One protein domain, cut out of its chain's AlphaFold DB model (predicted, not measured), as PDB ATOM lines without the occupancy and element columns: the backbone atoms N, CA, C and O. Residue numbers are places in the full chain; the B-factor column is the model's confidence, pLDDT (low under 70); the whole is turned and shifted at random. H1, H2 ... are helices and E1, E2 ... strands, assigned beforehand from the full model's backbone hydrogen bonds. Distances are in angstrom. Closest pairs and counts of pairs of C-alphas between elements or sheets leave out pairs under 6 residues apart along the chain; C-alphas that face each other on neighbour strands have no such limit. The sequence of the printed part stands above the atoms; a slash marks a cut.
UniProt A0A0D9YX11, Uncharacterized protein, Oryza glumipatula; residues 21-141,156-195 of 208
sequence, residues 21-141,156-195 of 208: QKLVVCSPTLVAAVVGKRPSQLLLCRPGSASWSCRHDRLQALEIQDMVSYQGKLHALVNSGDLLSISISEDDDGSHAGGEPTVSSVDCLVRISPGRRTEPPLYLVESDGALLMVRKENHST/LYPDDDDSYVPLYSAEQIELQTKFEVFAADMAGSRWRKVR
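This is residues 21 to 141 and 156 to 195 of the 208 residues of an uncharacterized protein of Oryza glumipatula (UniProt A0A0D9YX11). Three antiparallel sheets stand like neighbouring blades of a propeller, with E4 E5 E6 E7 between E1 E2 E3 and E8 E9 E10 E11; the first strands E1, E4 and E8 are side by side and the blades spread from them like a fan. Residues 158 to 163 and 168 to 175, which include the short helix H2, stick out of this body, and the loop of residues 90 to 101 reaches toward the other end of the longest axis. The printed part has 161 residues, with two named helices and eleven named strands in the order E1 E2 E3 H1 E4 E5 E6 E7 E8 E9 H2 E10 E11; its class is mostly strand, with strands holding 72 of the 81 residues in named elements. It is only just loose, close to compact, with a radius of gyration of the C-alphas of 18.6 A, and elongated, spanning 65 by 39 by 29 A.

E1, residues 21 to 27, E2, residues 30 to 35, and E3, residues 41 to 45, form a meander, each strand the antiparallel neighbour of the one before; N 24 and O 32 are 2.8 A apart, N 33 and O 43 2.8 A. H1, residues 57 to 60, only grazes the next sheet with residues 58 to 59. That strongly twisted sheet is a second meander: E4, residues 64 to 70, E5, 73 to 78, E6, 83 to 89, and E7, 102 to 110. Within hydrogen-bond range are N 68 and O 75, 2.9 A, N 84 and O 76, 2.8 A, and N 85 and O 107, 2.8 A. The third sheet, strongly twisted, has E8, residues 122 to 127, E9, 130 to 136, E10, 179 to 185, and E11, 190 to 194; N 125 and O 132 are 3.0 A apart, N 182 and O 133 2.8 A, N 183 and O 192 2.8 A. The three form a stack of sheets, face to face in turn. The closest C-alphas of E1 and E4 are those of Cys 26 and Ser 69, 5.2 A; of E4 and E8, Asp 66 and Leu 124, 5.7 A. H2, residues 170 to 174, stands free; its O i to N i+4 pair is within hydrogen-bond range, and H1 is too short for one.

E1 begins at C-alpha 21 (18.389, -43.142, -4.218) and measures 19.4 A. E7, the longest strand, measures 22.9 A, E6 19.8 A, E9 19.4 A and E10 19.1 A. E11 ends at C-alpha 194 (4.059, -23.644, -15.125).

The C-alphas farthest apart are those of Gly 94 and Tyr 157, 65.4 A. Residues 142 to 155 are not printed; C-alphas 141 and 156 are 19.3 A apart. The links E3 to H1, E6 to E7 and E7 to E8 are long. The pLDDT is under 70 in residues 91 to 99, 113 to 118, 139 to 141 and 156 to 177.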
ATOM      1  N   GLN A  21      18.709 -44.204  -3.262       87.25
ATOM      2  CA  GLN A  21      18.389 -43.142  -4.218       87.25
ATOM      3  C   GLN A  21      17.839 -41.899  -3.525       87.25
ATOM      4  O   GLN A  21      18.265 -40.782  -3.802       87.25
ATOM      5  N   LYS A  22      16.876 -42.092  -2.617       90.19
ATOM      6  CA  LYS A  22      16.258 -41.004  -1.862       90.19
ATOM      7  C   LYS A  22      15.784 -41.485  -0.505       90.19
ATOM      8  O   LYS A  22      15.363 -42.629  -0.359       90.19
ATOM      9  N   LEU A  23      15.810 -40.579   0.464       93.88
ATOM     10  CA  LEU A  23      15.247 -40.756   1.793       93.88
ATOM     11  C   LEU A  23      14.356 -39.555   2.121       93.88
ATOM     12  O   LEU A  23      14.727 -38.413   1.851       93.88
ATOM     13  N   VAL A  24      13.178 -39.815   2.680       94.00
ATOM     14  CA  VAL A  24      12.202 -38.797   3.084       94.00
ATOM     15  C   VAL A  24      11.735 -39.104   4.500       94.00
ATOM     16  O   VAL A  24      11.294 -40.212   4.791       94.00
ATOM     17  N   VAL A  25      11.805 -38.105   5.377       92.94
ATOM     18  CA  VAL A  25      11.154 -38.152   6.690       92.94
ATOM     19  C   VAL A  25       9.709 -37.699   6.496       92.94
ATOM     20  O   VAL A  25       9.461 -36.540   6.164       92.94
ATOM     21  N   CYS A  26       8.760 -38.622   6.631       91.94
ATOM     22  CA  CYS A  26       7.349 -38.371   6.344       91.94
ATOM     23  C   CYS A  26       6.623 -37.746   7.539       91.94
ATOM     24  O   CYS A  26       5.800 -36.850   7.360       91.94
ATOM     25  N   SER A  27       6.944 -38.223   8.743       89.44
ATOM     26  CA  SER A  27       6.392 -37.803  10.035       89.44
ATOM     27  C   SER A  27       7.421 -38.091  11.150       89.44
ATOM     28  O   SER A  27       8.454 -38.709  10.877       89.44
ATOM     29  N   PRO A  28       7.163 -37.714  12.419       88.12
ATOM     30  CA  PRO A  28       8.018 -38.109  13.546       88.12
ATOM     31  C   PRO A  28       8.148 -39.628  13.746       88.12
ATOM     32  O   PRO A  28       9.058 -40.072  14.441       88.12
ATOM     33  N   THR A  29       7.247 -40.420  13.162       88.19
ATOM     34  CA  THR A  29       7.169 -41.877  13.331       88.19
ATOM     35  C   THR A  29       7.517 -42.653  12.067       88.19
ATOM     36  O   THR A  29       7.676 -43.866  12.151       88.19
ATOM     37  N   LEU A  30       7.696 -41.988  10.922       90.31
ATOM     38  CA  LEU A  30       7.814 -42.652   9.627       90.31
ATOM     39  C   LEU A  30       8.909 -42.041   8.747       90.31
ATOM     40  O   LEU A  30       8.909 -40.844   8.445       90.31
ATOM     41  N   VAL A  31       9.783 -42.910   8.249       93.25
ATOM     42  CA  VAL A  31      10.783 -42.617   7.220       93.25
ATOM     43  C   VAL A  31      10.566 -43.558   6.044       93.25
ATOM     44  O   VAL A  31      10.322 -44.751   6.223       93.25
ATOM     45  N   ALA A  32      10.678 -43.014   4.838       94.38
ATOM     46  CA  ALA A  32      10.648 -43.761   3.594       94.38
ATOM     47  C   ALA A  32      12.000 -43.661   2.884       94.38
ATOM     48  O   ALA A  32      12.639 -42.605   2.881       94.38
ATOM     49  N   ALA A  33      12.423 -44.746   2.246       93.94
ATOM     50  CA  ALA A  33      13.614 -44.811   1.411       93.94
ATOM     51  C   ALA A  33      13.296 -45.486   0.075       93.94
ATOM     52  O   ALA A  33      12.528 -46.442   0.027       93.94
ATOM     53  N   VAL A  34      13.921 -45.012  -0.999       91.00
ATOM     54  CA  VAL A  34      13.956 -45.703  -2.292       91.00
ATOM     55  C   VAL A  34      15.365 -46.241  -2.495       91.00
ATOM     56  O   VAL A  34      16.331 -45.477  -2.425       91.00
ATOM     57  N   VAL A  35      15.487 -47.546  -2.736       89.38
ATOM     58  CA  VAL A  35      16.769 -48.242  -2.934       89.38
ATOM     59  C   VAL A  35      16.781 -49.042  -4.234       89.38
ATOM     60  O   VAL A  35      15.743 -49.510  -4.697       89.38
ATOM     61  N   GLY A  36      17.968 -49.244  -4.809       83.50
ATOM     62  CA  GLY A  36      18.139 -50.020  -6.043       83.50
ATOM     63  C   GLY A  36      17.668 -49.256  -7.281       83.50
ATOM     64  O   GLY A  36      16.900 -48.312  -7.173       83.50
ATOM     65  N   LYS A  37      18.173 -49.604  -8.472       70.75
ATOM     66  CA  LYS A  37      17.887 -48.847  -9.710       70.75
ATOM     67  C   LYS A  37      16.757 -49.433 -10.552       70.75
ATOM     68  O   LYS A  37      15.929 -48.667 -11.025       70.75
ATOM     69  N   ARG A  38      16.729 -50.754 -10.759       74.94
ATOM     70  CA  ARG A  38      15.735 -51.440 -11.603       74.94
ATOM     71  C   ARG A  38      15.537 -52.896 -11.143       74.94
ATOM     72  O   ARG A  38      16.449 -53.693 -11.361       74.94
ATOM     73  N   PRO A  39      14.387 -53.250 -10.537       71.69
ATOM     74  CA  PRO A  39      13.355 -52.342 -10.028       71.69
ATOM     75  C   PRO A  39      13.860 -51.549  -8.811       71.69
ATOM     76  O   PRO A  39      14.736 -52.007  -8.074       71.69
ATOM     77  N   SER A  40      13.318 -50.351  -8.601       81.44
ATOM     78  CA  SER A  40      13.499 -49.623  -7.343       81.44
ATOM     79  C   SER A  40      12.591 -50.219  -6.268       81.44
ATOM     80  O   SER A  40      11.446 -50.563  -6.556       81.44
ATOM     81  N   GLN A  41      13.059 -50.296  -5.029       86.31
ATOM     82  CA  GLN A  41      12.260 -50.747  -3.894       86.31
ATOM     83  C   GLN A  41      11.969 -49.572  -2.968       86.31
ATOM     84  O   GLN A  41      12.889 -48.866  -2.555       86.31
ATOM     85  N   LEU A  42      10.694 -49.386  -2.623       91.00
ATOM     86  CA  LEU A  42      10.311 -48.555  -1.488       91.00
ATOM     87  C   LEU A  42      10.534 -49.364  -0.211       91.00
ATOM     88  O   LEU A  42      10.103 -50.511  -0.147       91.00
ATOM     89  N   LEU A  43      11.165 -48.759   0.786       91.81
ATOM     90  CA  LEU A  43      11.336 -49.280   2.137       91.81
ATOM     91  C   LEU A  43      10.792 -48.264   3.135       91.81
ATOM     92  O   LEU A  43      10.970 -47.060   2.952       91.81
ATOM     93  N   LEU A  44      10.155 -48.748   4.196       92.25
ATOM     94  CA  LEU A  44       9.633 -47.934   5.285       92.25
ATOM     95  C   LEU A  44      10.311 -48.349   6.589       92.25
ATOM     96  O   LEU A  44      10.653 -49.514   6.789       92.25
ATOM     97  N   CYS A  45      10.518 -47.397   7.486       90.62
ATOM     98  CA  CYS A  45      10.945 -47.685   8.847       90.62
ATOM     99  C   CYS A  45      10.423 -46.621   9.807       90.62
ATOM    100  O   CYS A  45      10.030 -45.521   9.402       90.62
ATOM    101  N   ARG A  46      10.451 -46.944  11.101       87.69
ATOM    102  CA  ARG A  46      10.323 -45.930  12.145       87.69
ATOM    103  C   ARG A  46      11.699 -45.374  12.500       87.69
ATOM    104  O   ARG A  46      12.642 -46.164  12.613       87.69
ATOM    105  N   PRO A  47      11.834 -44.061  12.744       85.88
ATOM    106  CA  PRO A  47      13.045 -43.508  13.339       85.88
ATOM    107  C   PRO A  47      13.451 -44.286  14.599       85.88
ATOM    108  O   PRO A  47      12.645 -44.472  15.506       85.88
ATOM    109  N   GLY A  48      14.697 -44.763  14.649       82.31
ATOM    110  CA  GLY A  48      15.216 -45.570  15.762       82.31
ATOM    111  C   GLY A  48      14.946 -47.078  15.669       82.31
ATOM    112  O   GLY A  48      15.491 -47.824  16.481       82.31
ATOM    113  N   SER A  49      14.171 -47.547  14.684       80.81
ATOM    114  CA  SER A  49      14.048 -48.981  14.394       80.81
ATOM    115  C   SER A  49      15.333 -49.533  13.770       80.81
ATOM    116  O   SER A  49      16.013 -48.850  13.004       80.81
ATOM    117  N   ALA A  50      15.639 -50.798  14.062       77.06
ATOM    118  CA  ALA A  50      16.716 -51.540  13.409       77.06
ATOM    119  C   ALA A  50      16.270 -52.215  12.095       77.06
ATOM    120  O   ALA A  50      17.122 -52.723  11.364       77.06
ATOM    121  N   SER A  51      14.965 -52.238  11.789       79.81
ATOM    122  CA  SER A  51      14.405 -52.874  10.590       79.81
ATOM    123  C   SER A  51      13.831 -51.863   9.594       79.81
ATOM    124  O   SER A  51      13.240 -50.847   9.965       79.81
ATOM    125  N   TRP A  52      14.008 -52.185   8.311       88.06
ATOM    126  CA  TRP A  52      13.349 -51.550   7.175       88.06
ATOM    127  C   TRP A  52      12.492 -52.601   6.482       88.06
ATOM    128  O   TRP A  52      12.983 -53.689   6.175       88.06
ATOM    129  N   SER A  53      11.236 -52.285   6.198       80.75
ATOM    130  CA  SER A  53      10.351 -53.192   5.480       80.75
ATOM    131  C   SER A  53       9.344 -52.422   4.637       80.75
ATOM    132  O   SER A  53       8.976 -51.289   4.922       80.75
ATOM    133  N   CYS A  54       8.956 -53.013   3.514       76.06
ATOM    134  CA  CYS A  54       7.788 -52.612   2.741       76.06
ATOM    135  C   CYS A  54       7.529 -53.719   1.725       76.06
ATOM    136  O   CYS A  54       8.387 -54.062   0.910       76.06
ATOM    137  N   ARG A  55       6.343 -54.320   1.794       70.19
ATOM    138  CA  ARG A  55       5.910 -55.359   0.861       70.19
ATOM    139  C   ARG A  55       4.596 -54.925   0.247       70.19
ATOM    140  O   ARG A  55       3.560 -54.983   0.893       70.19
ATOM    141  N   HIS A  56       4.659 -54.467  -0.996       80.44
ATOM    142  CA  HIS A  56       3.470 -54.169  -1.776       80.44
ATOM    143  C   HIS A  56       3.743 -54.483  -3.246       80.44
ATOM    144  O   HIS A  56       4.541 -53.797  -3.889       80.44
ATOM    145  N   ASP A  57       3.069 -55.496  -3.788       78.62
ATOM    146  CA  ASP A  57       3.350 -56.062  -5.117       78.62
ATOM    147  C   ASP A  57       3.325 -55.000  -6.221       78.62
ATOM    148  O   ASP A  57       4.208 -54.947  -7.075       78.62
ATOM    149  N   ARG A  58       2.363 -54.069  -6.148       79.38
ATOM    150  CA  ARG A  58       2.279 -52.957  -7.104       79.38
ATOM    151  C   ARG A  58       3.523 -52.066  -7.098       79.38
ATOM    152  O   ARG A  58       3.903 -51.591  -8.158       79.38
ATOM    153  N   LEU A  59       4.138 -51.815  -5.940       82.31
ATOM    154  CA  LEU A  59       5.313 -50.942  -5.830       82.31
ATOM    155  C   LEU A  59       6.595 -51.651  -6.268       82.31
ATOM    156  O   LEU A  59       7.481 -50.994  -6.796       82.31
ATOM    157  N   GLN A  60       6.679 -52.977  -6.113       76.25
ATOM    158  CA  GLN A  60       7.838 -53.759  -6.567       76.25
ATOM    159  C   GLN A  60       8.005 -53.743  -8.092       76.25
ATOM    160  O   GLN A  60       9.119 -53.871  -8.591       76.25
ATOM    161  N   ALA A  61       6.907 -53.578  -8.832       77.62
ATOM    162  CA  ALA A  61       6.920 -53.483 -10.289       77.62
ATOM    163  C   ALA A  61       7.169 -52.055 -10.812       77.62
ATOM    164  O   ALA A  61       7.273 -51.861 -12.023       77.62
ATOM    165  N   LEU A  62       7.219 -51.047  -9.934       81.12
ATOM    166  CA  LEU A  62       7.336 -49.646 -10.327       81.12
ATOM    167  C   LEU A  62       8.781 -49.152 -10.230       81.12
ATOM    168  O   LEU A  62       9.508 -49.446  -9.287       81.12
ATOM    169  N   GLU A  63       9.170 -48.334 -11.205       86.75
ATOM    170  CA  GLU A  63      10.428 -47.589 -11.192       86.75
ATOM    171  C   GLU A  63      10.169 -46.197 -10.611       86.75
ATOM    172  O   GLU A  63       9.790 -45.273 -11.331       86.75
ATOM    173  N   ILE A  64      10.317 -46.056  -9.296       89.81
ATOM    174  CA  ILE A  64      10.223 -44.782  -8.584       89.81
ATOM    175  C   ILE A  64      11.473 -43.963  -8.916       89.81
ATOM    176  O   ILE A  64      12.590 -44.402  -8.667       89.81
ATOM    177  N   GLN A  65      11.266 -42.782  -9.495       89.12
ATOM    178  CA  GLN A  65      12.317 -41.810  -9.810       89.12
ATOM    179  C   GLN A  65      12.544 -40.851  -8.648       89.12
ATOM    180  O   GLN A  65      13.678 -40.506  -8.333       89.12
ATOM    181  N   ASP A  66      11.453 -40.412  -8.018       91.88
ATOM    182  CA  ASP A  66      11.526 -39.459  -6.925       91.88
ATOM    183  C   ASP A  66      10.331 -39.593  -5.966       91.88
ATOM    184  O   ASP A  66       9.294 -40.157  -6.319       91.88
ATOM    185  N   MET A  67      10.454 -39.081  -4.742       94.50
ATOM    186  CA  MET A  67       9.387 -39.086  -3.737       94.50
ATOM    187  C   MET A  67       9.420 -37.864  -2.815       94.50
ATOM    188  O   MET A  67      10.473 -37.280  -2.573       94.50
ATOM    189  N   VAL A  68       8.273 -37.478  -2.258       95.50
ATOM    190  CA  VAL A  68       8.154 -36.356  -1.314       95.50
ATOM    191  C   VAL A  68       7.031 -36.611  -0.305       95.50
ATOM    192  O   VAL A  68       6.046 -37.272  -0.628       95.50
ATOM    193  N   SER A  69       7.175 -36.083   0.913       94.94
ATOM    194  CA  SER A  69       6.078 -36.013   1.886       94.94
ATOM    195  C   SER A  69       5.299 -34.725   1.656       94.94
ATOM    196  O   SER A  69       5.881 -33.641   1.640       94.94
ATOM    197  N   TYR A  70       3.990 -34.836   1.459       94.62
ATOM    198  CA  TYR A  70       3.117 -33.702   1.194       94.62
ATOM    199  C   TYR A  70       1.755 -33.922   1.841       94.62
ATOM    200  O   TYR A  70       1.136 -34.969   1.667       94.62
ATOM    201  N   GLN A  71       1.298 -32.933   2.616       91.56
ATOM    202  CA  GLN A  71       0.024 -32.987   3.348       91.56
ATOM    203  C   GLN A  71      -0.169 -34.288   4.155       91.56
ATOM    204  O   GLN A  71      -1.256 -34.861   4.193       91.56
ATOM    205  N   GLY A  72       0.905 -34.777   4.785       88.31
ATOM    206  CA  GLY A  72       0.876 -35.991   5.607       88.31
ATOM    207  C   GLY A  72       0.785 -37.303   4.821       88.31
ATOM    208  O   GLY A  72       0.582 -38.352   5.423       88.31
ATOM    209  N   LYS A  73       0.932 -37.269   3.491       91.62
ATOM    210  CA  LYS A  73       0.973 -38.459   2.636       91.62
ATOM    211  C   LYS A  73       2.301 -38.551   1.904       91.62
ATOM    212  O   LYS A  73       2.918 -37.541   1.566       91.62
ATOM    213  N   LEU A  74       2.716 -39.782   1.623       95.44
ATOM    214  CA  LEU A  74       3.862 -40.030   0.767       95.44
ATOM    215  C   LEU A  74       3.410 -39.990  -0.691       95.44
ATOM    216  O   LEU A  74       2.419 -40.620  -1.075       95.44
ATOM    217  N   HIS A  75       4.140 -39.252  -1.513       96.50
ATOM    218  CA  HIS A  75       3.908 -39.188  -2.946       96.50
ATOM    219  C   HIS A  75       5.153 -39.611  -3.704       96.50
ATOM    220  O   HIS A  75       6.265 -39.250  -3.325       96.50
ATOM    221  N   ALA A  76       4.955 -40.375  -4.772       95.06
ATOM    222  CA  ALA A  76       6.026 -40.908  -5.599       95.06
ATOM    223  C   ALA A  76       5.806 -40.527  -7.063       95.06
ATOM    224  O   ALA A  76       4.694 -40.628  -7.584       95.06
ATOM    225  N   LEU A  77       6.881 -40.113  -7.719       93.75
ATOM    226  CA  LEU A  77       6.960 -39.922  -9.155       93.75
ATOM    227  C   LEU A  77       7.654 -41.141  -9.752       93.75
ATOM    228  O   LEU A  77       8.778 -41.468  -9.372       93.75
ATOM    229  N   VAL A  78       6.983 -41.828 -10.668       90.69
ATOM    230  CA  VAL A  78       7.542 -43.011 -11.342       90.69
ATOM    231  C   VAL A  78       8.118 -42.650 -12.711       90.69
ATOM    232  O   VAL A  78       7.872 -41.564 -13.223       90.69
ATOM    233  N   ASN A  79       8.880 -43.552 -13.331       85.38
ATOM    234  CA  ASN A  79       9.551 -43.325 -14.619       85.38
ATOM    235  C   ASN A  79       8.583 -43.013 -15.780       85.38
ATOM    236  O   ASN A  79       8.943 -42.305 -16.717       85.38
ATOM    237  N   SER A  80       7.324 -43.467 -15.705       84.94
ATOM    238  CA  SER A  80       6.271 -43.040 -16.643       84.94
ATOM    239  C   SER A  80       5.894 -41.558 -16.504       84.94
ATOM    240  O   SER A  80       5.186 -41.025 -17.356       84.94
ATOM    241  N   GLY A  81       6.347 -40.912 -15.427       88.75
ATOM    242  CA  GLY A  81       6.013 -39.565 -14.987       88.75
ATOM    243  C   GLY A  81       4.632 -39.447 -14.338       88.75
ATOM    244  O   GLY A  81       4.144 -38.338 -14.121       88.75
ATOM    245  N   ASP A  82       3.997 -40.571 -14.003       92.69
ATOM    246  CA  ASP A  82       2.769 -40.572 -13.210       92.69
ATOM    247  C   ASP A  82       3.063 -40.205 -11.748       92.69
ATOM    248  O   ASP A  82       4.065 -40.632 -11.169       92.69
ATOM    249  N   LEU A  83       2.154 -39.443 -11.138       96.00
ATOM    250  CA  LEU A  83       2.176 -39.147  -9.709       96.00
ATOM    251  C   LEU A  83       1.320 -40.159  -8.959       96.00
ATOM    252  O   LEU A  83       0.120 -40.297  -9.227       96.00
ATOM    253  N   LEU A  84       1.922 -40.813  -7.977       95.38
ATOM    254  CA  LEU A  84       1.260 -41.756  -7.093       95.38
ATOM    255  C   LEU A  84       1.132 -41.173  -5.687       95.38
ATOM    256  O   LEU A  84       2.069 -40.564  -5.179       95.38
ATOM    257  N   SER A  85      -0.005 -41.417  -5.043       95.56
ATOM    258  CA  SER A  85      -0.177 -41.272  -3.601       95.56
ATOM    259  C   SER A  85      -0.074 -42.637  -2.946       95.56
ATOM    260  O   SER A  85      -0.716 -43.584  -3.394       95.56
ATOM    261  N   ILE A  86       0.720 -42.728  -1.887       94.12
ATOM    262  CA  ILE A  86       0.971 -43.950  -1.131       94.12
ATOM    263  C   ILE A  86       0.444 -43.711   0.281       94.12
ATOM    264  O   ILE A  86       0.961 -42.865   1.015       94.12
ATOM    265  N   SER A  87      -0.613 -44.433   0.636       91.62
ATOM    266  CA  SER A  87      -1.170 -44.424   1.986       91.62
ATOM    267  C   SER A  87      -0.456 -45.485   2.814       91.62
ATOM    268  O   SER A  87      -0.266 -46.612   2.353       91.62
ATOM    269  N   ILE A  88      -0.045 -45.118   4.025       90.31
ATOM    270  CA  ILE A  88       0.697 -45.991   4.935       90.31
ATOM    271  C   ILE A  88      -0.149 -46.165   6.191       90.31
ATOM    272  O   ILE A  88      -0.600 -45.179   6.775       90.31
ATOM    273  N   SER A  89      -0.414 -47.414   6.556       84.62
ATOM    274  CA  SER A  89      -0.992 -47.791   7.838       84.62
ATOM    275  C   SER A  89       0.127 -47.973   8.851       84.62
ATOM    276  O   SER A  89       1.094 -48.702   8.621       84.62
ATOM    277  N   GLU A  90      -0.016 -47.299   9.981       71.94
ATOM    278  CA  GLU A  90       0.727 -47.603  11.191       71.94
ATOM    279  C   GLU A  90      -0.221 -48.474  12.016       71.94
ATOM    280  O   GLU A  90      -1.275 -47.990  12.425       71.94
ATOM    281  N   ASP A  91       0.076 -49.769  12.164       64.00
ATOM    282  CA  ASP A  91      -0.716 -50.621  13.053       64.00
ATOM    283  C   ASP A  91      -0.635 -50.016  14.462       64.00
ATOM    284  O   ASP A  91       0.441 -49.925  15.056       64.00
ATOM    285  N   ASP A  92      -1.772 -49.508  14.941       56.31
ATOM    286  CA  ASP A  92      -1.948 -48.926  16.272       56.31
ATOM    287  C   ASP A  92      -2.443 -50.023  17.220       56.31
ATOM    288  O   ASP A  92      -3.509 -49.966  17.835       56.31
ATOM    289  N   ASP A  93      -1.694 -51.119  17.271       51.25
ATOM    290  CA  ASP A  93      -1.868 -52.137  18.285       51.25
ATOM    291  C   ASP A  93      -1.179 -51.625  19.548       51.25
ATOM    292  O   ASP A  93      -0.001 -51.895  19.743       51.25
ATOM    293  N   GLY A  94      -1.917 -50.861  20.373       50.44
ATOM    294  CA  GLY A  94      -1.497 -50.060  21.548       50.44
ATOM    295  C   GLY A  94      -0.584 -50.685  22.626       50.44
ATOM    296  O   GLY A  94      -0.512 -50.199  23.754       50.44
ATOM    297  N   SER A  95       0.126 -51.760  22.316       51.81
ATOM    298  CA  SER A  95       1.449 -52.074  22.823       51.81
ATOM    299  C   SER A  95       2.455 -50.948  22.527       51.81
ATOM    300  O   SER A  95       2.465 -50.321  21.471       51.81
ATOM    301  N   HIS A  96       3.366 -50.700  23.466       49.94
ATOM    302  CA  HIS A  96       4.428 -49.691  23.341       49.94
ATOM    303  C   HIS A  96       5.497 -50.016  22.274       49.94
ATOM    304  O   HIS A  96       6.558 -49.392  22.255       49.94
ATOM    305  N   ALA A  97       5.235 -50.987  21.398       53.47
ATOM    306  CA  ALA A  97       6.078 -51.387  20.286       53.47
ATOM    307  C   ALA A  97       5.201 -51.552  19.033       53.47
ATOM    308  O   ALA A  97       4.983 -52.669  18.581       53.47
ATOM    309  N   GLY A  98       4.658 -50.441  18.521       58.00
ATOM    310  CA  GLY A  98       3.741 -50.447  17.375       58.00
ATOM    311  C   GLY A  98       4.279 -51.249  16.183       58.00
ATOM    312  O   GLY A  98       5.476 -51.194  15.883       58.00
ATOM    313  N   GLY A  99       3.406 -51.999  15.506       69.44
ATOM    314  CA  GLY A  99       3.760 -52.897  14.395       69.44
ATOM    315  C   GLY A  99       4.433 -52.197  13.205       69.44
ATOM    316  O   GLY A  99       4.315 -50.986  13.060       69.44
ATOM    317  N   GLU A 100       5.194 -52.907  12.365       79.12
ATOM    318  CA  GLU A 100       5.936 -52.299  11.239       79.12
ATOM    319  C   GLU A 100       5.022 -51.492  10.285       79.12
ATOM    320  O   GLU A 100       3.906 -51.925  10.000       79.12
ATOM    321  N   PRO A 101       5.464 -50.327   9.764       87.25
ATOM    322  CA  PRO A 101       4.650 -49.526   8.852       87.25
ATOM    323  C   PRO A 101       4.383 -50.281   7.545       87.25
ATOM    324  O   PRO A 101       5.307 -50.758   6.883       87.25
ATOM    325  N   THR A 102       3.118 -50.346   7.136       87.94
ATOM    326  CA  THR A 102       2.684 -51.080   5.940       87.94
ATOM    327  C   THR A 102       1.995 -50.163   4.939       87.94
ATOM    328  O   THR A 102       1.372 -49.169   5.296       87.94
ATOM    329  N   VAL A 103       2.111 -50.471   3.647       90.50
ATOM    330  CA  VAL A 103       1.407 -49.719   2.597       90.50
ATOM    331  C   VAL A 103      -0.027 -50.230   2.506       90.50
ATOM    332  O   VAL A 103      -0.241 -51.394   2.176       90.50
ATOM    333  N   SER A 104      -1.000 -49.356   2.760       89.62
ATOM    334  CA  SER A 104      -2.429 -49.687   2.747       89.62
ATOM    335  C   SER A 104      -3.092 -49.425   1.397       89.62
ATOM    336  O   SER A 104      -3.979 -50.170   0.986       89.62
ATOM    337  N   SER A 105      -2.665 -48.381   0.681       90.94
ATOM    338  CA  SER A 105      -3.135 -48.102  -0.677       90.94
ATOM    339  C   SER A 105      -2.062 -47.432  -1.519       90.94
ATOM    340  O   SER A 105      -1.177 -46.732  -1.023       90.94
ATOM    341  N   VAL A 106      -2.179 -47.620  -2.831       93.31
ATOM    342  CA  VAL A 106      -1.428 -46.855  -3.821       93.31
ATOM    343  C   VAL A 106      -2.426 -46.376  -4.857       93.31
ATOM    344  O   VAL A 106      -3.079 -47.192  -5.505       93.31
ATOM    345  N   ASP A 107      -2.492 -45.070  -5.069       94.12
ATOM    346  CA  ASP A 107      -3.448 -44.414  -5.957       94.12
ATOM    347  C   ASP A 107      -2.697 -43.586  -6.997       94.12
ATOM    348  O   ASP A 107      -1.719 -42.918  -6.681       94.12
ATOM    349  N   CYS A 108      -3.117 -43.637  -8.262       93.94
ATOM    350  CA  CYS A 108      -2.534 -42.790  -9.304       93.94
ATOM    351  C   CYS A 108      -3.327 -41.483  -9.380       93.94
ATOM    352  O   CYS A 108      -4.482 -41.497  -9.799       93.94
ATOM    353  N   LEU A 109      -2.714 -40.380  -8.949       94.88
ATOM    354  CA  LEU A 109      -3.370 -39.075  -8.872       94.88
ATOM    355  C   LEU A 109      -3.284 -38.315 -10.191       94.88
ATOM    356  O   LEU A 109      -4.262 -37.712 -10.629       94.88
ATOM    357  N   VAL A 110      -2.115 -38.341 -10.824       94.62
ATOM    358  CA  VAL A 110      -1.856 -37.621 -12.069       94.62
ATOM    359  C   VAL A 110      -1.203 -38.563 -13.059       94.62
ATOM    360  O   VAL A 110      -0.246 -39.252 -12.709       94.62
ATOM    361  N   ARG A 111      -1.703 -38.557 -14.298       90.25
ATOM    362  CA  ARG A 111      -1.105 -39.311 -15.397       90.25
ATOM    363  C   ARG A 111      -0.455 -38.406 -16.421       90.25
ATOM    364  O   ARG A 111      -0.950 -37.311 -16.710       90.25
ATOM    365  N   ILE A 112       0.622 -38.890 -17.024       82.12
ATOM    366  CA  ILE A 112       1.094 -38.320 -18.285       82.12
ATOM    367  C   ILE A 112       0.236 -38.862 -19.425       82.12
ATOM    368  O   ILE A 112      -0.178 -40.020 -19.432       82.12
ATOM    369  N   SER A 113      -0.078 -37.994 -20.390       68.00
ATOM    370  CA  SER A 113      -0.836 -38.391 -21.572       68.00
ATOM    371  C   SER A 113      -0.141 -39.562 -22.284       68.00
ATOM    372  O   SER A 113       1.076 -39.501 -22.504       68.00
ATOM    373  N   PRO A 114      -0.887 -40.611 -22.670       53.88
ATOM    374  CA  PRO A 114      -0.312 -41.765 -23.347       53.88
ATOM    375  C   PRO A 114       0.415 -41.321 -24.624       53.88
ATOM    376  O   PRO A 114      -0.125 -40.556 -25.420       53.88
ATOM    377  N   GLY A 115       1.664 -41.769 -24.790       53.75
ATOM    378  CA  GLY A 115       2.523 -41.448 -25.940       53.75
ATOM    379  C   GLY A 115       3.661 -40.464 -25.655       53.75
ATOM    380  O   GLY A 115       4.610 -40.401 -26.433       53.75
ATOM    381  N   ARG A 116       3.637 -39.741 -24.528       62.28
ATOM    382  CA  ARG A 116       4.737 -38.845 -24.141       62.28
ATOM    383  C   ARG A 116       5.640 -39.543 -23.126       62.28
ATOM    384  O   ARG A 116       5.374 -39.493 -21.932       62.28
ATOM    385  N   ARG A 117       6.700 -40.212 -23.593       62.56
ATOM    386  CA  ARG A 117       7.738 -40.719 -22.682       62.56
ATOM    387  C   ARG A 117       8.474 -39.546 -22.049       62.56
ATOM    388  O   ARG A 117       8.847 -38.597 -22.735       62.56
ATOM    389  N   THR A 118       8.647 -39.606 -20.739       67.75
ATOM    390  CA  THR A 118       9.467 -38.657 -19.995       67.75
ATOM    391  C   THR A 118      10.850 -39.223 -19.815       67.75
ATOM    392  O   THR A 118      10.997 -40.308 -19.263       67.75
ATOM    393  N   GLU A 119      11.853 -38.500 -20.300       74.88
ATOM    394  CA  GLU A 119      13.231 -38.915 -20.089       74.88
ATOM    395  C   GLU A 119      13.662 -38.534 -18.669       74.88
ATOM    396  O   GLU A 119      13.490 -37.375 -18.273       74.88
ATOM    397  N   PRO A 120      14.179 -39.488 -17.877       74.69
ATOM    398  CA  PRO A 120      14.753 -39.183 -16.577       74.69
ATOM    399  C   PRO A 120      16.033 -38.333 -16.731       74.69
ATOM    400  O   PRO A 120      16.690 -38.374 -17.773       74.69
ATOM    401  N   PRO A 121      16.440 -37.585 -15.690       78.31
ATOM    402  CA  PRO A 121      15.863 -37.574 -14.348       78.31
ATOM    403  C   PRO A 121      14.580 -36.735 -14.250       78.31
ATOM    404  O   PRO A 121      14.469 -35.657 -14.841       78.31
ATOM    405  N   LEU A 122      13.628 -37.236 -13.459       87.81
ATOM    406  CA  LEU A 122      12.419 -36.516 -13.067       87.81
ATOM    407  C   LEU A 122      12.497 -36.213 -11.577       87.81
ATOM    408  O   LEU A 122      12.708 -37.124 -10.783       87.81
ATOM    409  N   TYR A 123      12.295 -34.955 -11.210       91.31
ATOM    410  CA  TYR A 123      12.328 -34.507  -9.824       91.31
ATOM    411  C   TYR A 123      10.921 -34.152  -9.359       91.31
ATOM    412  O   TYR A 123      10.160 -33.524 -10.097       91.31
ATOM    413  N   LEU A 124      10.595 -34.520  -8.125       94.19
ATOM    414  CA  LEU A 124       9.340 -34.213  -7.455       94.19
ATOM    415  C   LEU A 124       9.619 -33.332  -6.239       94.19
ATOM    416  O   LEU A 124      10.339 -33.723  -5.318       94.19
ATOM    417  N   VAL A 125       9.013 -32.147  -6.220       93.19
ATOM    418  CA  VAL A 125       9.216 -31.163  -5.157       93.19
ATOM    419  C   VAL A 125       7.896 -30.547  -4.709       93.19
ATOM    420  O   VAL A 125       7.002 -30.304  -5.516       93.19
ATOM    421  N   GLU A 126       7.771 -30.303  -3.407       93.62
ATOM    422  CA  GLU A 126       6.713 -29.461  -2.854       93.62
ATOM    423  C   GLU A 126       7.127 -27.995  -2.981       93.62
ATOM    424  O   GLU A 126       8.241 -27.618  -2.610       93.62
ATOM    425  N   SER A 127       6.232 -27.169  -3.514       92.19
ATOM    426  CA  SER A 127       6.420 -25.733  -3.528       92.19
ATOM    427  C   SER A 127       5.127 -24.945  -3.421       92.19
ATOM    428  O   SER A 127       4.246 -25.095  -4.262       92.19
ATOM    429  N   ASP A 128       5.049 -24.083  -2.405       89.44
ATOM    430  CA  ASP A 128       3.911 -23.194  -2.130       89.44
ATOM    431  C   ASP A 128       2.558 -23.932  -2.115       89.44
ATOM    432  O   ASP A 128       1.574 -23.514  -2.723       89.44
ATOM    433  N   GLY A 129       2.521 -25.104  -1.468       90.50
ATOM    434  CA  GLY A 129       1.313 -25.923  -1.404       90.50
ATOM    435  C   GLY A 129       0.954 -26.602  -2.728       90.50
ATOM    436  O   GLY A 129      -0.188 -27.015  -2.917       90.50
ATOM    437  N   ALA A 130       1.904 -26.725  -3.655       92.62
ATOM    438  CA  ALA A 130       1.750 -27.470  -4.895       92.62
ATOM    439  C   ALA A 130       2.844 -28.529  -5.040       92.62
ATOM    440  O   ALA A 130       3.987 -28.340  -4.635       92.62
ATOM    441  N   LEU A 131       2.513 -29.648  -5.680       96.06
ATOM    442  CA  LEU A 131       3.512 -30.621  -6.115       96.06
ATOM    443  C   LEU A 131       3.955 -30.283  -7.527       96.06
ATOM    444  O   LEU A 131       3.125 -30.180  -8.437       96.06
ATOM    445  N   LEU A 132       5.260 -30.141  -7.706       95.25
ATOM    446  CA  LEU A 132       5.879 -29.813  -8.974       95.25
ATOM    447  C   LEU A 132       6.726 -30.988  -9.461       95.25
ATOM    448  O   LEU A 132       7.579 -31.494  -8.733       95.25
ATOM    449  N   MET A 133       6.523 -31.377 -10.716       93.88
ATOM    450  CA  MET A 133       7.473 -32.184 -11.470       93.88
ATOM    451  C   MET A 133       8.427 -31.251 -12.213       93.88
ATOM    452  O   MET A 133       7.991 -30.409 -13.003       93.88
ATOM    453  N   VAL A 134       9.724 -31.436 -11.999       91.00
ATOM    454  CA  VAL A 134      10.788 -30.747 -12.731       91.00
ATOM    455  C   VAL A 134      11.536 -31.774 -13.561       91.00
ATOM    456  O   VAL A 134      11.936 -32.821 -13.059       91.00
ATOM    457  N   ARG A 135      11.725 -31.488 -14.844       87.69
ATOM    458  CA  ARG A 135      12.471 -32.361 -15.757       87.69
ATOM    459  C   ARG A 135      13.287 -31.539 -16.733       87.69
ATOM    460  O   ARG A 135      12.960 -30.377 -16.985       87.69
ATOM    461  N   LYS A 136      14.316 -32.148 -17.313       84.56
ATOM    462  CA  LYS A 136      15.072 -31.523 -18.400       84.56
ATOM    463  C   LYS A 136      14.164 -31.322 -19.619       84.56
ATOM    464  O   LYS A 136      13.299 -32.147 -19.907       84.56
ATOM    465  N   GLU A 137      14.334 -30.203 -20.312       80.69
ATOM    466  CA  GLU A 137      13.680 -29.965 -21.596       80.69
ATOM    467  C   GLU A 137      14.318 -30.864 -22.665       80.69
ATOM    468  O   GLU A 137      15.538 -30.865 -22.849       80.69
ATOM    469  N   ASN A 138      13.493 -31.639 -23.371       70.00
ATOM    470  CA  ASN A 138      13.959 -32.459 -24.483       70.00
ATOM    471  C   ASN A 138      14.181 -31.549 -25.697       70.00
ATOM    472  O   ASN A 138      13.221 -31.059 -26.287       70.00
ATOM    473  N   HIS A 139      15.436 -31.354 -26.108       56.00
ATOM    474  CA  HIS A 139      15.775 -30.582 -27.316       56.00
ATOM    475  C   HIS A 139      15.447 -31.315 -28.630       56.00
ATOM    476  O   HIS A 139      15.681 -30.780 -29.709       56.00
ATOM    477  N   SER A 140      14.877 -32.521 -28.577       49.75
ATOM    478  CA  SER A 140      14.663 -33.383 -29.748       49.75
ATOM    479  C   SER A 140      13.464 -33.020 -30.636       49.75
ATOM    480  O   SER A 140      13.126 -33.776 -31.536       49.75
ATOM    481  N   THR A 141      12.811 -31.872 -30.439       42.25
ATOM    482  CA  THR A 141      11.750 -31.392 -31.350       42.25
ATOM    483  C   THR A 141      11.759 -29.869 -31.474       42.25
ATOM    484  O   THR A 141      10.764 -29.196 -31.211       42.25
ATOM    485  N   LEU A 156      29.442 -38.260 -35.160       40.81
ATOM    486  CA  LEU A 156      28.803 -39.570 -35.139       40.81
ATOM    487  C   LEU A 156      29.858 -40.620 -35.483       40.81
ATOM    488  O   LEU A 156      30.364 -40.638 -36.605       40.81
ATOM    489  N   TYR A 157      30.182 -41.491 -34.531       42.38
ATOM    490  CA  TYR A 157      30.834 -42.762 -34.833       42.38
ATOM    491  C   TYR A 157      29.782 -43.871 -34.755       42.38
ATOM    492  O   TYR A 157      28.951 -43.835 -33.846       42.38
ATOM    493  N   PRO A 158      29.781 -44.830 -35.691       42.12
ATOM    494  CA  PRO A 158      28.956 -46.019 -35.562       42.12
ATOM    495  C   PRO A 158      29.519 -46.884 -34.426       42.12
ATOM    496  O   PRO A 158      30.643 -47.370 -34.531       42.12
ATOM    497  N   ASP A 159      28.757 -47.048 -33.344       43.53
ATOM    498  CA  ASP A 159      28.935 -48.190 -32.445       43.53
ATOM    499  C   ASP A 159      28.233 -49.408 -33.063       43.53
ATOM    500  O   ASP A 159      27.226 -49.262 -33.761       43.53
ATOM    501  N   ASP A 160      28.757 -50.604 -32.786       54.03
ATOM    502  CA  ASP A 160      28.372 -51.903 -33.369       54.03
ATOM    503  C   ASP A 160      26.893 -52.335 -33.147       54.03
ATOM    504  O   ASP A 160      26.532 -53.467 -33.464       54.03
ATOM    505  N   ASP A 161      26.019 -51.460 -32.629       54.41
ATOM    506  CA  ASP A 161      24.612 -51.756 -32.297       54.41
ATOM    507  C   ASP A 161      23.617 -50.634 -32.687       54.41
ATOM    508  O   ASP A 161      22.596 -50.437 -32.029       54.41
ATOM    509  N   ASP A 162      23.924 -49.853 -33.735       50.12
ATOM    510  CA  ASP A 162      23.009 -48.911 -34.432       50.12
ATOM    511  C   ASP A 162      22.295 -47.855 -33.546       50.12
ATOM    512  O   ASP A 162      21.357 -47.169 -33.968       50.12
ATOM    513  N   SER A 163      22.746 -47.673 -32.301       50.28
ATOM    514  CA  SER A 163      22.207 -46.685 -31.369       50.28
ATOM    515  C   SER A 163      23.049 -45.410 -31.391       50.28
ATOM    516  O   SER A 163      24.148 -45.324 -30.849       50.28
ATOM    517  N   TYR A 164      22.523 -44.380 -32.052       51.44
ATOM    518  CA  TYR A 164      23.147 -43.064 -32.099       51.44
ATOM    519  C   TYR A 164      23.034 -42.366 -30.738       51.44
ATOM    520  O   TYR A 164      21.951 -41.922 -30.349       51.44
ATOM    521  N   VAL A 165      24.154 -42.216 -30.028       46.16
ATOM    522  CA  VAL A 165      24.254 -41.344 -28.848       46.16
ATOM    523  C   VAL A 165      24.954 -40.031 -29.221       46.16
ATOM    524  O   VAL A 165      26.140 -40.034 -29.544       46.16
ATOM    525  N   PRO A 166      24.264 -38.875 -29.184       50.31
ATOM    526  CA  PRO A 166      24.915 -37.591 -29.406       50.31
ATOM    527  C   PRO A 166      25.858 -37.272 -28.238       50.31
ATOM    528  O   PRO A 166      25.413 -37.049 -27.108       50.31
ATOM    529  N   LEU A 167      27.164 -37.222 -28.501       46.88
ATOM    530  CA  LEU A 167      28.151 -36.736 -27.537       46.88
ATOM    531  C   LEU A 167      28.256 -35.211 -27.653       46.88
ATOM    532  O   LEU A 167      28.985 -34.675 -28.484       46.88
ATOM    533  N   TYR A 168      27.499 -34.504 -26.817       51.91
ATOM    534  CA  TYR A 168      27.665 -33.062 -26.631       51.91
ATOM    535  C   TYR A 168      28.954 -32.784 -25.847       51.91
ATOM    536  O   TYR A 168      29.253 -33.478 -24.872       51.91
ATOM    537  N   SER A 169      29.700 -31.745 -26.230       51.97
ATOM    538  CA  SER A 169      30.807 -31.247 -25.402       51.97
ATOM    539  C   SER A 169      30.290 -30.770 -24.035       51.97
ATOM    540  O   SER A 169      29.144 -30.332 -23.919       51.97
ATOM    541  N   ALA A 170      31.126 -30.828 -22.992       52.25
ATOM    542  CA  ALA A 170      30.758 -30.348 -21.654       52.25
ATOM    543  C   ALA A 170      30.275 -28.881 -21.671       52.25
ATOM    544  O   ALA A 170      29.278 -28.557 -21.033       52.25
ATOM    545  N   GLU A 171      30.894 -28.033 -22.500       46.66
ATOM    546  CA  GLU A 171      30.491 -26.635 -22.698       46.66
ATOM    547  C   GLU A 171      29.097 -26.506 -23.350       46.66
ATOM    548  O   GLU A 171      28.301 -25.654 -22.959       46.66
ATOM    549  N   GLN A 172      28.734 -27.389 -24.290       49.66
ATOM    550  CA  GLN A 172      27.382 -27.421 -24.876       49.66
ATOM    551  C   GLN A 172      26.323 -27.992 -23.919       49.66
ATOM    552  O   GLN A 172      25.153 -27.616 -24.006       49.66
ATOM    553  N   ILE A 173      26.715 -28.868 -22.988       52.75
ATOM    554  CA  ILE A 173      25.834 -29.389 -21.931       52.75
ATOM    555  C   ILE A 173      25.524 -28.293 -20.896       52.75
ATOM    556  O   ILE A 173      24.375 -28.169 -20.457       52.75
ATOM    557  N   GLU A 174      26.515 -27.473 -20.539       51.75
ATOM    558  CA  GLU A 174      26.366 -26.386 -19.562       51.75
ATOM    559  C   GLU A 174      25.581 -25.181 -20.110       51.75
ATOM    560  O   GLU A 174      24.818 -24.563 -19.368       51.75
ATOM    561  N   LEU A 175      25.661 -24.888 -21.413       51.25
ATOM    562  CA  LEU A 175      25.013 -23.710 -22.014       51.25
ATOM    563  C   LEU A 175      23.519 -23.878 -22.368       51.25
ATOM    564  O   LEU A 175      22.863 -22.894 -22.715       51.25
ATOM    565  N   GLN A 176      22.944 -25.087 -22.291       55.44
ATOM    566  CA  GLN A 176      21.554 -25.335 -22.728       55.44
ATOM    567  C   GLN A 176      20.743 -26.292 -21.843       55.44
ATOM    568  O   GLN A 176      19.718 -26.824 -22.287       55.44
ATOM    569  N   THR A 177      21.136 -26.525 -20.587       69.25
ATOM    570  CA  THR A 177      20.288 -27.318 -19.682       69.25
ATOM    571  C   THR A 177      19.112 -26.469 -19.194       69.25
ATOM    572  O   THR A 177      19.164 -25.798 -18.167       69.25
ATOM    573  N   LYS A 178      18.036 -26.482 -19.982       80.50
ATOM    574  CA  LYS A 178      16.739 -25.910 -19.630       80.50
ATOM    575  C   LYS A 178      15.886 -26.957 -18.934       80.50
ATOM    576  O   LYS A 178      15.979 -28.150 -19.227       80.50
ATOM    577  N   PHE A 179      15.033 -26.490 -18.035       85.50
ATOM    578  CA  PHE A 179      14.086 -27.326 -17.317       85.50
ATOM    579  C   PHE A 179      12.662 -26.883 -17.616       85.50
ATOM    580  O   PHE A 179      12.366 -25.695 -17.743       85.50
ATOM    581  N   GLU A 180      11.770 -27.860 -17.686       89.56
ATOM    582  CA  GLU A 180      10.338 -27.633 -17.666       89.56
ATOM    583  C   GLU A 180       9.796 -27.960 -16.276       89.56
ATOM    584  O   GLU A 180      10.203 -28.942 -15.650       89.56
ATOM    585  N   VAL A 181       8.838 -27.155 -15.823       91.44
ATOM    586  CA  VAL A 181       8.164 -27.337 -14.538       91.44
ATOM    587  C   VAL A 181       6.682 -27.574 -14.788       91.44
ATOM    588  O   VAL A 181       6.046 -26.862 -15.572       91.44
ATOM    589  N   PHE A 182       6.119 -28.569 -14.111       93.75
ATOM    590  CA  PHE A 182       4.708 -28.915 -14.192       93.75
ATOM    591  C   PHE A 182       4.107 -29.021 -12.797       93.75
ATOM    592  O   PHE A 182       4.614 -29.769 -11.975       93.75
ATOM    593  N   ALA A 183       3.003 -28.329 -12.547       95.12
ATOM    594  CA  ALA A 183       2.228 -28.480 -11.323       95.12
ATOM    595  C   ALA A 183       1.216 -29.627 -11.457       95.12
ATOM    596  O   ALA A 183       0.589 -29.790 -12.510       95.12
ATOM    597  N   ALA A 184       1.043 -30.404 -10.390       95.94
ATOM    598  CA  ALA A 184       0.016 -31.433 -10.300       95.94
ATOM    599  C   ALA A 184      -1.377 -30.793 -10.186       95.94
ATOM    600  O   ALA A 184      -1.701 -30.143  -9.196       95.94
ATOM    601  N   ASP A 185      -2.225 -31.012 -11.189       94.88
ATOM    602  CA  ASP A 185      -3.654 -30.708 -11.140       94.88
ATOM    603  C   ASP A 185      -4.393 -31.994 -10.754       94.88
ATOM    604  O   ASP A 185      -4.792 -32.776 -11.618       94.88
ATOM    605  N   MET A 186      -4.505 -32.251  -9.445       92.56
ATOM    606  CA  MET A 186      -5.096 -33.491  -8.920       92.56
ATOM    607  C   MET A 186      -6.578 -33.629  -9.288       92.56
ATOM    608  O   MET A 186      -7.031 -34.727  -9.592       92.56
ATOM    609  N   ALA A 187      -7.323 -32.520  -9.320       93.25
ATOM    610  CA  ALA A 187      -8.730 -32.518  -9.719       93.25
ATOM    611  C   ALA A 187      -8.900 -32.888 -11.201       93.25
ATOM    612  O   ALA A 187      -9.811 -33.630 -11.560       93.25
ATOM    613  N   GLY A 188      -8.002 -32.393 -12.059       92.06
ATOM    614  CA  GLY A 188      -7.968 -32.730 -13.483       92.06
ATOM    615  C   GLY A 188      -7.179 -33.999 -13.828       92.06
ATOM    616  O   GLY A 188      -7.073 -34.317 -15.011       92.06
ATOM    617  N   SER A 189      -6.591 -34.679 -12.837       94.25
ATOM    618  CA  SER A 189      -5.689 -35.833 -12.982       94.25
ATOM    619  C   SER A 189      -4.587 -35.643 -14.041       94.25
ATOM    620  O   SER A 189      -4.254 -36.549 -14.808       94.25
ATOM    621  N   ARG A 190      -4.005 -34.439 -14.112       93.75
ATOM    622  CA  ARG A 190      -3.044 -34.071 -15.168       93.75
ATOM    623  C   ARG A 190      -1.922 -33.171 -14.667       93.75
ATOM    624  O   ARG A 190      -2.061 -32.449 -13.684       93.75
ATOM    625  N   TRP A 191      -0.824 -33.159 -15.406       93.94
ATOM    626  CA  TRP A 191       0.251 -32.191 -15.217       93.94
ATOM    627  C   TRP A 191      -0.047 -30.898 -15.981       93.94
ATOM    628  O   TRP A 191      -0.397 -30.932 -17.163       93.94
ATOM    629  N   ARG A 192       0.127 -29.742 -15.335       93.12
ATOM    630  CA  ARG A 192      -0.028 -28.415 -15.951       93.12
ATOM    631  C   ARG A 192       1.320 -27.710 -16.011       93.12
ATOM    632  O   ARG A 192       1.911 -27.454 -14.969       93.12
ATOM    633  N   LYS A 193       1.801 -27.358 -17.208       91.81
ATOM    634  CA  LYS A 193       3.058 -26.603 -17.358       91.81
ATOM    635  C   LYS A 193       2.941 -25.254 -16.642       91.81
ATOM    636  O   LYS A 193       1.969 -24.528 -16.850       91.81
ATOM    637  N   VAL A 194       3.934 -24.924 -15.828       91.94
ATOM    638  CA  VAL A 194       4.059 -23.644 -15.125       91.94
ATOM    639  C   VAL A 194       5.388 -22.986 -15.483       91.94
ATOM    640  O   VAL A 194       6.285 -23.619 -16.036       91.94
ATOM    641  N   ARG A 195       5.495 -21.680 -15.227       87.81
ATOM    642  CA  ARG A 195       6.681 -20.879 -15.577       87.81
ATOM    643  C   ARG A 195       7.596 -20.581 -14.392       87.81
ATOM    644  O   ARG A 195       8.659 -20.012 -14.588       87.81
TER     645      ARG A 195